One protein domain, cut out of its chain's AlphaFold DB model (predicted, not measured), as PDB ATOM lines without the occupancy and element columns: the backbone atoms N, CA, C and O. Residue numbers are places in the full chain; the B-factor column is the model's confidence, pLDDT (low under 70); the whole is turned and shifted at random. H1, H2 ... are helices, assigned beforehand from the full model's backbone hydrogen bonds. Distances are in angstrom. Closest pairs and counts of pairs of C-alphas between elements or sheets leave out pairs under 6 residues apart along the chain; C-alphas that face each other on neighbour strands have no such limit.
ATOM      1  N   ALA A   4     -49.322 -31.312  15.377       89.50
ATOM      2  CA  ALA A   4     -49.455 -32.380  16.365       89.50
ATOM      3  C   ALA A   4     -48.332 -33.420  16.213       89.50
ATOM      4  O   ALA A   4     -47.698 -33.818  17.193       89.50
ATOM      5  N   HIS A   5     -48.045 -33.839  14.977       91.31
ATOM      6  CA  HIS A   5     -46.959 -34.780  14.712       91.31
ATOM      7  C   HIS A   5     -45.577 -34.135  14.871       91.31
ATOM      8  O   HIS A   5     -44.634 -34.839  15.232       91.31
ATOM      9  N   LEU A   6     -45.444 -32.830  14.616       92.38
ATOM     10  CA  LEU A   6     -44.219 -32.070  14.860       92.38
ATOM     11  C   LEU A   6     -43.857 -32.100  16.347       92.38
ATOM     12  O   LEU A   6     -42.767 -32.546  16.694       92.38
ATOM     13  N   TRP A   7     -44.778 -31.713  17.227       92.62
ATOM     14  CA  TRP A   7     -44.520 -31.671  18.668       92.62
ATOM     15  C   TRP A   7     -44.309 -33.059  19.269       92.62
ATOM     16  O   TRP A   7     -43.409 -33.249  20.088       92.62
ATOM     17  N   ALA A   8     -45.039 -34.066  18.790       92.50
ATOM     18  CA  ALA A   8     -44.764 -35.453  19.150       92.50
ATOM     19  C   ALA A   8     -43.361 -35.909  18.699       92.50
ATOM     20  O   ALA A   8     -42.700 -36.680  19.397       92.50
ATOM     21  N   ALA A   9     -42.869 -35.422  17.555       93.31
ATOM     22  CA  ALA A   9     -41.530 -35.744  17.073       93.31
ATOM     23  C   ALA A   9     -40.435 -35.041  17.874       93.31
ATOM     24  O   ALA A   9     -39.466 -35.702  18.245       93.31
ATOM     25  N   VAL A  10     -40.621 -33.760  18.207       93.88
ATOM     26  CA  VAL A  10     -39.742 -33.023  19.129       93.88
ATOM     27  C   VAL A  10     -39.636 -33.786  20.448       93.88
ATOM     28  O   VAL A  10     -38.539 -34.159  20.856       93.88
ATOM     29  N   ARG A  11     -40.774 -34.157  21.050       93.81
ATOM     30  CA  ARG A  11     -40.808 -34.940  22.294       93.81
ATOM     31  C   ARG A  11     -40.061 -36.265  22.156       93.81
ATOM     32  O   ARG A  11     -39.315 -36.660  23.047       93.81
ATOM     33  N   CYS A  12     -40.239 -36.959  21.030       92.81
ATOM     34  CA  CYS A  12     -39.575 -38.232  20.767       92.81
ATOM     35  C   CYS A  12     -38.045 -38.092  20.679       92.81
ATOM     36  O   CYS A  12     -37.333 -38.992  21.134       92.81
ATOM     37  N   VAL A  13     -37.540 -37.011  20.076       93.75
ATOM     38  CA  VAL A  13     -36.098 -36.721  19.998       93.75
ATOM     39  C   VAL A  13     -35.561 -36.379  21.381       93.75
ATOM     40  O   VAL A  13     -34.578 -36.972  21.818       93.75
ATOM     41  N   GLU A  14     -36.251 -35.503  22.101       94.56
ATOM     42  CA  GLU A  14     -35.811 -35.018  23.408       94.56
ATOM     43  C   GLU A  14     -35.851 -36.105  24.493       94.56
ATOM     44  O   GLU A  14     -34.968 -36.177  25.344       94.56
ATOM     45  N   ARG A  15     -36.796 -37.052  24.420       94.06
ATOM     46  CA  ARG A  15     -36.849 -38.227  25.316       94.06
ATOM     47  C   ARG A  15     -35.927 -39.369  24.888       94.06
ATOM     48  O   ARG A  15     -35.853 -40.393  25.574       94.06
ATOM     49  N   ASN A  16     -35.229 -39.244  23.759       94.12
ATOM     50  CA  ASN A  16     -34.379 -40.311  23.237       94.12
ATOM     51  C   ASN A  16     -33.293 -40.784  24.228       94.12
ATOM     52  O   ASN A  16     -33.122 -42.000  24.335       94.12
ATOM     53  N   PRO A  17     -32.602 -39.905  24.987       96.06
ATOM     54  CA  PRO A  17     -31.604 -40.327  25.972       96.06
ATOM     55  C   PRO A  17     -32.190 -41.190  27.095       96.06
ATOM     56  O   PRO A  17     -31.592 -42.198  27.471       96.06
ATOM     57  N   VAL A  18     -33.394 -40.845  27.565       94.56
ATOM     58  CA  VAL A  18     -34.123 -41.610  28.590       94.56
ATOM     59  C   VAL A  18     -34.532 -42.972  28.044       94.56
ATOM     60  O   VAL A  18     -34.232 -44.011  28.626       94.56
ATOM     61  N   ARG A  19     -35.137 -42.992  26.853       92.56
ATOM     62  CA  ARG A  19     -35.530 -44.231  26.168       92.56
ATOM     63  C   ARG A  19     -34.339 -45.155  25.893       92.56
ATOM     64  O   ARG A  19     -34.484 -46.374  25.921       92.56
ATOM     65  N   ALA A  20     -33.177 -44.587  25.578       94.56
ATOM     66  CA  ALA A  20     -31.943 -45.332  25.346       94.56
ATOM     67  C   ALA A  20     -31.291 -45.844  26.646       94.56
ATOM     68  O   ALA A  20     -30.317 -46.590  26.567       94.56
ATOM     69  N   GLY A  21     -31.819 -45.471  27.819       96.62
ATOM     70  CA  GLY A  21     -31.277 -45.851  29.121       96.62
ATOM     71  C   GLY A  21     -29.968 -45.143  29.469       96.62
ATOM     72  O   GLY A  21     -29.191 -45.671  30.258       96.62
ATOM     73  N   LEU A  22     -29.690 -43.987  28.854       97.19
ATOM     74  CA  LEU A  22     -28.472 -43.215  29.115       97.19
ATOM     75  C   LEU A  22     -28.596 -42.353  30.373       97.19
ATOM     76  O   LEU A  22     -27.604 -42.115  31.055       97.19
ATOM     77  N   VAL A  23     -29.804 -41.867  30.656       96.69
ATOM     78  CA  VAL A  23     -30.130 -40.974  31.772       96.69
ATOM     79  C   VAL A  23     -31.554 -41.249  32.256       96.69
ATOM     80  O   VAL A  23     -32.378 -41.744  31.493       96.69
ATOM     81  N   GLU A  24     -31.866 -40.907  33.505       94.31
ATOM     82  CA  GLU A  24     -33.230 -41.041  34.050       94.31
ATOM     83  C   GLU A  24     -34.156 -39.894  33.620       94.31
ATOM     84  O   GLU A  24     -35.357 -40.086  33.452       94.31
ATOM     85  N   ARG A  25     -33.587 -38.702  33.417       92.88
ATOM     86  CA  ARG A  25     -34.286 -37.464  33.048       92.88
ATOM     87  C   ARG A  25     -33.690 -36.895  31.763       92.88
ATOM     88  O   ARG A  25     -32.488 -37.010  31.548       92.88
ATOM     89  N   ALA A  26     -34.500 -36.310  30.890       94.88
ATOM     90  CA  ALA A  26     -34.027 -35.859  29.577       94.88
ATOM     91  C   ALA A  26     -33.103 -34.634  29.691       94.88
ATOM     92  O   ALA A  26     -32.055 -34.570  29.054       94.88
ATOM     93  N   GLU A  27     -33.451 -33.712  30.583       93.88
ATOM     94  CA  GLU A  27     -32.770 -32.452  30.877       93.88
ATOM     95  C   GLU A  27     -31.346 -32.601  31.416       93.88
ATOM     96  O   GLU A  27     -30.571 -31.651  31.350       93.88
ATOM     97  N   VAL A  28     -30.972 -33.778  31.928       94.38
ATOM     98  CA  VAL A  28     -29.601 -34.022  32.400       94.38
ATOM     99  C   VAL A  28     -28.672 -34.505  31.285       94.38
ATOM    100  O   VAL A  28     -27.466 -34.609  31.501       94.38
ATOM    101  N   TYR A  29     -29.196 -34.824  30.096       95.12
ATOM    102  CA  TYR A  29     -28.369 -35.292  28.990       95.12
ATOM    103  C   TYR A  29     -27.617 -34.118  28.341       95.12
ATOM    104  O   TYR A  29     -28.250 -33.235  27.762       95.12
ATOM    105  N   PRO A  30     -26.269 -34.092  28.356       91.38
ATOM    106  CA  PRO A  30     -25.532 -32.890  27.964       91.38
ATOM    107  C   PRO A  30     -25.605 -32.575  26.463       91.38
ATOM    108  O   PRO A  30     -25.365 -31.434  26.068       91.38
ATOM    109  N   TRP A  31     -25.926 -33.584  25.646       91.75
ATOM    110  CA  TRP A  31     -25.854 -33.572  24.181       91.75
ATOM    111  C   TRP A  31     -27.252 -33.434  23.556       91.75
ATOM    112  O   TRP A  31     -27.526 -33.972  22.485       91.75
ATOM    113  N   SER A  32     -28.156 -32.763  24.266       91.50
ATOM    114  CA  SER A  32     -29.510 -32.432  23.827       91.50
ATOM    115  C   SER A  32     -29.821 -30.973  24.178       91.50
ATOM    116  O   SER A  32     -29.199 -30.375  25.064       91.50
ATOM    117  N   SER A  33     -30.782 -30.404  23.455       92.12
ATOM    118  CA  SER A  33     -31.345 -29.073  23.670       92.12
ATOM    119  C   SER A  33     -32.308 -28.991  24.859       92.12
ATOM    120  O   SER A  33     -32.595 -27.876  25.290       92.12
ATOM    121  N   VAL A  34     -32.743 -30.114  25.461       93.44
ATOM    122  CA  VAL A  34     -33.704 -30.101  26.585       93.44
ATOM    123  C   VAL A  34     -33.275 -29.163  27.705       93.44
ATOM    124  O   VAL A  34     -34.091 -28.387  28.184       93.44
ATOM    125  N   ALA A  35     -32.008 -29.204  28.127       92.50
ATOM    126  CA  ALA A  35     -31.535 -28.360  29.228       92.50
ATOM    127  C   ALA A  35     -31.725 -26.860  28.947       92.50
ATOM    128  O   ALA A  35     -31.963 -26.090  29.874       92.50
ATOM    129  N   VAL A  36     -31.640 -26.457  27.677       91.81
ATOM    130  CA  VAL A  36     -31.832 -25.067  27.257       91.81
ATOM    131  C   VAL A  36     -33.314 -24.723  27.210       91.81
ATOM    132  O   VAL A  36     -33.723 -23.703  27.751       91.81
ATOM    133  N   HIS A  37     -34.146 -25.617  26.674       90.19
ATOM    134  CA  HIS A  37     -35.600 -25.430  26.655       90.19
ATOM    135  C   HIS A  37     -36.241 -25.445  28.052       90.19
ATOM    136  O   HIS A  37     -37.261 -24.800  28.268       90.19
ATOM    137  N   CYS A  38     -35.627 -26.132  29.016       89.31
ATOM    138  CA  CYS A  38     -36.022 -26.094  30.424       89.31
ATOM    139  C   CYS A  38     -35.418 -24.909  31.203       89.31
ATOM    140  O   CYS A  38     -35.545 -24.871  32.427       89.31
ATOM    141  N   SER A  39     -34.720 -23.979  30.541       86.88
ATOM    142  CA  SER A  39     -34.042 -22.836  31.175       86.88
ATOM    143  C   SER A  39     -33.001 -23.225  32.238       86.88
ATOM    144  O   SER A  39     -32.708 -22.452  33.149       86.88
ATOM    145  N   PHE A  40     -32.419 -24.425  32.141       86.12
ATOM    146  CA  PHE A  40     -31.337 -24.881  33.023       86.12
ATOM    147  C   PHE A  40     -29.944 -24.499  32.507       86.12
ATOM    148  O   PHE A  40     -28.965 -24.602  33.248       86.12
ATOM    149  N   ARG A  41     -29.838 -24.090  31.238       86.38
ATOM    150  CA  ARG A  41     -28.592 -23.697  30.572       86.38
ATOM    151  C   ARG A  41     -28.889 -22.715  29.440       86.38
ATOM    152  O   ARG A  41     -29.902 -22.852  28.772       86.38
ATOM    153  N   GLU A  42     -27.967 -21.802  29.170       86.38
ATOM    154  CA  GLU A  42     -27.958 -20.990  27.948       86.38
ATOM    155  C   GLU A  42     -26.895 -21.538  26.983       86.38
ATOM    156  O   GLU A  42     -25.825 -21.964  27.421       86.38
ATOM    157  N   GLU A  43     -27.182 -21.568  25.680       86.38
ATOM    158  CA  GLU A  43     -26.263 -22.077  24.651       86.38
ATOM    159  C   GLU A  43     -26.409 -21.260  23.363       86.38
ATOM    160  O   GLU A  43     -27.422 -21.361  22.675       86.38
ATOM    161  N   ALA A  44     -25.377 -20.493  23.008       87.38
ATOM    162  CA  ALA A  44     -25.411 -19.562  21.875       87.38
ATOM    163  C   ALA A  44     -25.468 -20.245  20.494       87.38
ATOM    164  O   ALA A  44     -25.657 -19.580  19.478       87.38
ATOM    165  N   LEU A  45     -25.250 -21.563  20.432       88.75
ATOM    166  CA  LEU A  45     -25.352 -22.344  19.196       88.75
ATOM    167  C   LEU A  45     -26.791 -22.738  18.845       88.75
ATOM    168  O   LEU A  45     -27.036 -23.183  17.722       88.75
ATOM    169  N   LEU A  46     -27.724 -22.639  19.795       87.69
ATOM    170  CA  LEU A  46     -29.130 -22.939  19.552       87.69
ATOM    171  C   LEU A  46     -29.858 -21.694  19.054       87.69
ATOM    172  O   LEU A  46     -29.472 -20.570  19.351       87.69
ATOM    173  N   ALA A  47     -30.899 -21.912  18.256       84.44
ATOM    174  CA  ALA A  47     -31.708 -20.823  17.741       84.44
ATOM    175  C   ALA A  47     -32.563 -20.219  18.862       84.44
ATOM    176  O   ALA A  47     -33.258 -20.947  19.571       84.44
ATOM    177  N   ASP A  48     -32.539 -18.892  18.980       79.75
ATOM    178  CA  ASP A  48     -33.272 -18.156  20.020       79.75
ATOM    179  C   ASP A  48     -34.799 -18.161  19.802       79.75
ATOM    180  O   ASP A  48     -35.565 -17.804  20.696       79.75
ATOM    181  N   ASP A  49     -35.254 -18.540  18.603       83.19
ATOM    182  CA  ASP A  49     -36.659 -18.536  18.183       83.19
ATOM    183  C   ASP A  49     -37.344 -19.911  18.275       83.19
ATOM    184  O   ASP A  49     -38.535 -20.032  17.964       83.19
ATOM    185  N   PHE A  50     -36.622 -20.944  18.723       83.25
ATOM    186  CA  PHE A  50     -37.159 -22.287  18.913       83.25
ATOM    187  C   PHE A  50     -36.987 -22.785  20.359       83.25
ATOM    188  O   PHE A  50     -35.871 -22.794  20.879       83.25
ATOM    189  N   PRO A  51     -38.050 -23.317  20.992       85.75
ATOM    190  CA  PRO A  51     -39.437 -23.394  20.520       85.75
ATOM    191  C   PRO A  51     -40.087 -22.002  20.399       85.75
ATOM    192  O   PRO A  51     -39.733 -21.099  21.157       85.75
ATOM    193  N   PRO A  52     -41.080 -21.819  19.507       85.94
ATOM    194  CA  PRO A  52     -41.829 -20.571  19.463       85.94
ATOM    195  C   PRO A  52     -42.477 -20.277  20.820       85.94
ATOM    196  O   PRO A  52     -43.030 -21.173  21.470       85.94
ATOM    197  N   GLN A  53     -42.421 -19.012  21.238       83.00
ATOM    198  CA  GLN A  53     -42.969 -18.578  22.522       83.00
ATOM    199  C   GLN A  53     -44.458 -18.935  22.645       83.00
ATOM    200  O   GLN A  53     -45.239 -18.733  21.717       83.00
ATOM    201  N   GLY A  54     -44.847 -19.456  23.812       84.31
ATOM    202  CA  GLY A  54     -46.238 -19.782  24.139       84.31
ATOM    203  C   GLY A  54     -46.757 -21.106  23.572       84.31
ATOM    204  O   GLY A  54     -47.911 -21.440  23.818       84.31
ATOM    205  N   VAL A  55     -45.946 -21.880  22.839       89.88
ATOM    206  CA  VAL A  55     -46.392 -23.201  22.361       89.88
ATOM    207  C   VAL A  55     -46.296 -24.269  23.449       89.88
ATOM    208  O   VAL A  55     -47.185 -25.109  23.575       89.88
ATOM    209  N   ILE A  56     -45.223 -24.240  24.238       91.25
ATOM    210  CA  ILE A  56     -45.030 -25.109  25.401       91.25
ATOM    211  C   ILE A  56     -44.604 -24.208  26.557       91.25
ATOM    212  O   ILE A  56     -43.543 -23.595  26.498       91.25
ATOM    213  N   GLU A  57     -45.458 -24.102  27.575       87.75
ATOM    214  CA  GLU A  57     -45.222 -23.236  28.739       87.75
ATOM    215  C   GLU A  57     -44.286 -23.890  29.763       87.75
ATOM    216  O   GLU A  57     -43.349 -23.253  30.238       87.75
ATOM    217  N   ASP A  58     -44.514 -25.170  30.067       90.81
ATOM    218  CA  ASP A  58     -43.707 -25.959  31.001       90.81
ATOM    219  C   ASP A  58     -43.076 -27.141  30.258       90.81
ATOM    220  O   ASP A  58     -43.726 -28.148  29.965       90.81
ATOM    221  N   TRP A  59     -41.803 -26.988  29.887       92.56
ATOM    222  CA  TRP A  59     -41.075 -27.996  29.118       92.56
ATOM    223  C   TRP A  59     -40.823 -29.293  29.906       92.56
ATOM    224  O   TRP A  59     -41.086 -30.368  29.353       92.56
ATOM    225  N   PRO A  60     -40.356 -29.248  31.177       91.62
ATOM    226  CA  PRO A  60     -40.256 -30.444  32.011       91.62
ATOM    227  C   PRO A  60     -41.572 -31.220  32.139       91.62
ATOM    228  O   PRO A  60     -41.574 -32.433  31.911       91.62
ATOM    229  N   ASP A  61     -42.684 -30.548  32.456       92.19
ATOM    230  CA  ASP A  61     -43.992 -31.206  32.572       92.19
ATOM    231  C   ASP A  61     -44.417 -31.806  31.230       92.19
ATOM    232  O   ASP A  61     -44.758 -32.988  31.138       92.19
ATOM    233  N   TRP A  62     -44.282 -31.038  30.149       93.62
ATOM    234  CA  TRP A  62     -44.621 -31.493  28.806       93.62
ATOM    235  C   TRP A  62     -43.826 -32.734  28.369       93.62
ATOM    236  O   TRP A  62     -44.369 -33.595  27.674       93.62
ATOM    237  N   LEU A  63     -42.558 -32.873  28.777       92.56
ATOM    238  CA  LEU A  63     -41.754 -34.079  28.533       92.56
ATOM    239  C   LEU A  63     -42.163 -35.267  29.418       92.56
ATOM    240  O   LEU A  63     -42.007 -36.419  28.992       92.56
ATOM    241  N   ALA A  64     -42.655 -35.000  30.630       90.56
ATOM    242  CA  ALA A  64     -43.103 -36.008  31.586       90.56
ATOM    243  C   ALA A  64     -44.494 -36.575  31.252       90.56
ATOM    244  O   ALA A  64     -44.797 -37.706  31.634       90.56
ATOM    245  N   GLN A  65     -45.313 -35.825  30.509       90.62
ATOM    246  CA  GLN A  65     -46.639 -36.257  30.072       90.62
ATOM    247  C   GLN A  65     -46.605 -37.586  29.308       90.62
ATOM    248  O   GLN A  65     -45.782 -37.817  28.412       90.62
ATOM    249  N   GLU A  66     -47.574 -38.445  29.623       84.62
ATOM    250  CA  GLU A  66     -47.763 -39.705  28.917       84.62
ATOM    251  C   GLU A  66     -48.134 -39.447  27.451       84.62
ATOM    252  O   GLU A  66     -48.880 -38.526  27.110       84.62
ATOM    253  N   THR A  67     -47.554 -40.244  26.560       81.12
ATOM    254  CA  THR A  67     -47.737 -40.134  25.117       81.12
ATOM    255  C   THR A  67     -48.368 -41.390  24.565       81.12
ATOM    256  O   THR A  67     -48.145 -42.495  25.058       81.12
ATOM    257  N   ASP A  68     -49.099 -41.228  23.468       86.06
ATOM    258  CA  ASP A  68     -49.503 -42.365  22.660       86.06
ATOM    259  C   ASP A  68     -48.263 -43.056  22.062       86.06
ATOM    260  O   ASP A  68     -47.615 -42.552  21.134       86.06
ATOM    261  N   ILE A  69     -47.951 -44.235  22.602       85.69
ATOM    262  CA  ILE A  69     -46.843 -45.089  22.169       85.69
ATOM    263  C   ILE A  69     -46.968 -45.422  20.677       85.69
ATOM    264  O   ILE A  69     -45.957 -45.479  19.972       85.69
ATOM    265  N   GLU A  70     -48.191 -45.606  20.163       88.69
ATOM    266  CA  GLU A  70     -48.404 -45.910  18.748       88.69
ATOM    267  C   GLU A  70     -47.955 -44.746  17.858       88.69
ATOM    268  O   GLU A  70     -47.279 -44.958  16.840       88.69
ATOM    269  N   THR A  71     -48.284 -43.516  18.249       86.88
ATOM    270  CA  THR A  71     -47.847 -42.303  17.555       86.88
ATOM    271  C   THR A  71     -46.334 -42.124  17.616       86.88
ATOM    272  O   THR A  71     -45.727 -41.888  16.567       86.88
ATOM    273  N   GLU A  72     -45.694 -42.308  18.774       88.62
ATOM    274  CA  GLU A  72     -44.229 -42.234  18.870       88.62
ATOM    275  C   GLU A  72     -43.538 -43.270  17.975       88.62
ATOM    276  O   GLU A  72     -42.619 -42.948  17.214       88.62
ATOM    277  N   ASP A  73     -43.997 -44.519  18.006       90.31
ATOM    278  CA  ASP A  73     -43.430 -45.577  17.178       90.31
ATOM    279  C   ASP A  73     -43.669 -45.329  15.689       90.31
ATOM    280  O   ASP A  73     -42.812 -45.629  14.849       90.31
ATOM    281  N   ARG A  74     -44.818 -44.750  15.332       90.81
ATOM    282  CA  ARG A  74     -45.101 -44.323  13.960       90.81
ATOM    283  C   ARG A  74     -44.123 -43.240  13.513       90.81
ATOM    284  O   ARG A  74     -43.577 -43.384  12.421       90.81
ATOM    285  N   ILE A  75     -43.849 -42.233  14.341       92.56
ATOM    286  CA  ILE A  75     -42.864 -41.181  14.048       92.56
ATOM    287  C   ILE A  75     -41.478 -41.783  13.826       92.56
ATOM    288  O   ILE A  75     -40.859 -41.532  12.793       92.56
ATOM    289  N   ARG A  76     -41.022 -42.660  14.727       91.06
ATOM    290  CA  ARG A  76     -39.713 -43.327  14.611       91.06
ATOM    291  C   ARG A  76     -39.582 -44.130  13.319       91.06
ATOM    292  O   ARG A  76     -38.579 -44.020  12.614       91.06
ATOM    293  N   ARG A  77     -40.600 -44.930  12.980       91.75
ATOM    294  CA  ARG A  77     -40.607 -45.720  11.737       91.75
ATOM    295  C   ARG A  77     -40.527 -44.826  10.505       91.75
ATOM    296  O   ARG A  77     -39.768 -45.116   9.585       91.75
ATOM    297  N   GLN A  78     -41.311 -43.757  10.480       91.69
ATOM    298  CA  GLN A  78     -41.377 -42.854   9.336       91.69
ATOM    299  C   GLN A  78     -40.069 -42.069   9.176       91.69
ATOM    300  O   GLN A  78     -39.539 -42.046   8.066       91.69
ATOM    301  N   ALA A  79     -39.476 -41.590  10.279       90.44
ATOM    302  CA  ALA A  79     -38.149 -40.973  10.306       90.44
ATOM    303  C   ALA A  79     -37.068 -41.899   9.722       90.44
ATOM    304  O   ALA A  79     -36.293 -41.477   8.868       90.44
ATOM    305  N   HIS A  80     -37.077 -43.188  10.079       90.38
ATOM    306  CA  HIS A  80     -36.148 -44.172   9.508       90.38
ATOM    307  C   HIS A  80     -36.355 -44.386   7.994       90.38
ATOM    308  O   HIS A  80     -35.422 -44.732   7.272       90.38
ATOM    309  N   THR A  81     -37.578 -44.224   7.489       90.12
ATOM    310  CA  THR A  81     -37.877 -44.389   6.053       90.12
ATOM    311  C   THR A  81     -37.819 -43.086   5.252       90.12
ATOM    312  O   THR A  81     -38.015 -43.128   4.039       90.12
ATOM    313  N   GLY A  82     -37.582 -41.944   5.909       88.31
ATOM    314  CA  GLY A  82     -37.615 -40.612   5.295       88.31
ATOM    315  C   GLY A  82     -39.005 -40.166   4.830       88.31
ATOM    316  O   GLY A  82     -39.123 -39.273   3.994       88.31
ATOM    317  N   ARG A  83     -40.072 -40.806   5.313       88.44
ATOM    318  CA  ARG A  83     -41.446 -40.524   4.886       88.44
ATOM    319  C   ARG A  83     -42.128 -39.552   5.854       88.44
ATOM    320  O   ARG A  83     -41.882 -39.636   7.057       88.44
ATOM    321  N   PRO A  84     -43.003 -38.651   5.376       89.31
ATOM    322  CA  PRO A  84     -43.681 -37.708   6.259       89.31
ATOM    323  C   PRO A  84     -44.670 -38.398   7.210       89.31
ATOM    324  O   PRO A  84     -45.365 -39.342   6.828       89.31
ATOM    325  N   CYS A  85     -44.780 -37.883   8.437       89.25
ATOM    326  CA  CYS A  85     -45.930 -38.141   9.305       89.25
ATOM    327  C   CYS A  85     -46.941 -37.002   9.207       89.25
ATOM    328  O   CYS A  85     -46.570 -35.832   9.099       89.25
ATOM    329  N   GLY A  86     -48.212 -37.351   9.318       89.31
ATOM    330  CA  GLY A  86     -49.295 -36.391   9.430       89.31
ATOM    331  C   GLY A  86     -50.646 -37.073   9.321       89.31
ATOM    332  O   GLY A  86     -50.735 -38.268   9.004       89.31
ATOM    333  N   PHE A  87     -51.699 -36.306   9.569       89.31
ATOM    334  CA  PHE A  87     -53.065 -36.697   9.248       89.31
ATOM    335  C   PHE A  87     -53.258 -36.869   7.735       89.31
ATOM    336  O   PHE A  87     -52.433 -36.457   6.916       89.31
ATOM    337  N   THR A  88     -54.368 -37.497   7.342       88.75
ATOM    338  CA  THR A  88     -54.680 -37.768   5.931       88.75
ATOM    339  C   THR A  88     -54.654 -36.500   5.086       88.75
ATOM    340  O   THR A  88     -53.958 -36.498   4.077       88.75
ATOM    341  N   ALA A  89     -55.279 -35.418   5.560       91.25
ATOM    342  CA  ALA A  89     -55.314 -34.124   4.879       91.25
ATOM    343  C   ALA A  89     -53.915 -33.531   4.638       91.25
ATOM    344  O   ALA A  89     -53.632 -33.051   3.541       91.25
ATOM    345  N   PHE A  90     -53.015 -33.623   5.625       91.56
ATOM    346  CA  PHE A  90     -51.619 -33.205   5.464       91.56
ATOM    347  C   PHE A  90     -50.945 -34.010   4.348       91.56
ATOM    348  O   PHE A  90     -50.315 -33.460   3.450       91.56
ATOM    349  N   MET A  91     -51.117 -35.331   4.359       91.56
ATOM    350  CA  MET A  91     -50.534 -36.194   3.336       91.56
ATOM    351  C   MET A  91     -51.124 -35.919   1.941       91.56
ATOM    352  O   MET A  91     -50.372 -35.907   0.972       91.56
ATOM    353  N   ASP A  92     -52.430 -35.656   1.836       92.00
ATOM    354  CA  ASP A  92     -53.093 -35.309   0.569       92.00
ATOM    355  C   ASP A  92     -52.558 -33.992  -0.005       92.00
ATOM    356  O   ASP A  92     -52.262 -33.912  -1.198       92.00
ATOM    357  N   GLN A  93     -52.357 -32.983   0.850       93.12
ATOM    358  CA  GLN A  93     -51.753 -31.709   0.460       93.12
ATOM    359  C   GLN A  93     -50.354 -31.913  -0.139       93.12
ATOM    360  O   GLN A  93     -50.044 -31.357  -1.193       93.12
ATOM    361  N   TRP A  94     -49.516 -32.733   0.496       92.44
ATOM    362  CA  TRP A  94     -48.159 -32.990   0.011       92.44
ATOM    363  C   TRP A  94     -48.120 -33.826  -1.268       92.44
ATOM    364  O   TRP A  94     -47.319 -33.536  -2.154       92.44
ATOM    365  N   GLU A  95     -48.982 -34.835  -1.402       94.44
ATOM    366  CA  GLU A  95     -49.082 -35.604  -2.651       94.44
ATOM    367  C   GLU A  95     -49.582 -34.729  -3.809       94.44
ATOM    368  O   GLU A  95     -49.087 -34.860  -4.930       94.44
ATOM    369  N   SER A  96     -50.500 -33.796  -3.528       94.75
ATOM    370  CA  SER A  96     -50.972 -32.801  -4.493       94.75
ATOM    371  C   SER A  96     -49.857 -31.845  -4.919       94.75
ATOM    372  O   SER A  96     -49.654 -31.665  -6.117       94.75
ATOM    373  N   LEU A  97     -49.095 -31.300  -3.965       95.25
ATOM    374  CA  LEU A  97     -48.001 -30.361  -4.230       95.25
ATOM    375  C   LEU A  97     -46.844 -31.003  -5.008       95.25
ATOM    376  O   LEU A  97     -46.256 -30.379  -5.886       95.25
ATOM    377  N   LEU A  98     -46.493 -32.248  -4.675       93.62
ATOM    378  CA  LEU A  98     -45.351 -32.947  -5.270       93.62
ATOM    379  C   LEU A  98     -45.702 -33.718  -6.546       93.62
ATOM    380  O   LEU A  98     -44.795 -34.230  -7.206       93.62
ATOM    381  N   HIS A  99     -46.993 -33.867  -6.861       93.69
ATOM    382  CA  HIS A  99     -47.502 -34.730  -7.931       93.69
ATOM    383  C   HIS A  99     -46.938 -36.164  -7.871       93.69
ATOM    384  O   HIS A  99     -46.646 -36.790  -8.892       93.69
TER     385      HIS A  99
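What this domain is: This is residues 4 to 99 of the 150 residues of an uncharacterized protein of Candidatus Hydrogenedentes bacterium (UniProt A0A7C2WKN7). The helix H1 lies near the middle of a loose assembly of helices and long loops, with H5 crossing it about perpendicular and H6 set off at one end, where residues 88 to 93 stick out. Toward the other end lie the short helices H2 and H3 and the unnamed stretch 20 to 33, while residues 38 to 58 make a wide loop that leads to H4. The printed part has 96 residues with six named helices, H1 to H6 in order, and no named strand; the class is all helix. It is only just loose, close to compact, with a radius of gyration of the C-alphas of 15.1 A, and only just elongated, spanning 44 by 29 by 22 A.

Where its parts are: H1 is residues 4 to 14, 15.6 A long, from C-alpha 4 at (-49.455, -32.380, 16.365). H2 is residues 16 to 19, H3 residues 34 to 37 and H4 residues 59 to 64. H5, residues 69 to 81, is 18.5 A long. H6, residues 88 to 98, is 15.4 A long and ends with C-alpha 98 at (-45.351, -32.947, -5.270).

How they stand to each other: H1 and H2 meet only through their link. H1 is close to but not clearly touching H3, with the C-alphas of Glu 14 and Val 34 closest at 6.2 A. H1 and H4 are close but not clearly touching, about perpendicular at 87 degrees, with the C-alphas of Arg 11 and Leu 63 closest at 6.4 A. H5 touches H1 with residues 71 to 76 alone, about perpendicular at 82 degrees; the closest C-alphas, of Ala 9 and Ile 75, are 6.4 A apart. H6 is apart from H1 and H5. In H1, H4, H5 and H6 every O i to N i+4 pair is within hydrogen-bond range; H2 and H3 are too short for such a pair.

The domain as a whole: The C-alphas of Phe 40 and His 99 are farthest apart, at 45.1 A. The links H2 to H3 and H3 to H4 are long. The printed part has no cut, and no printed residue is under 70 in pLDDT.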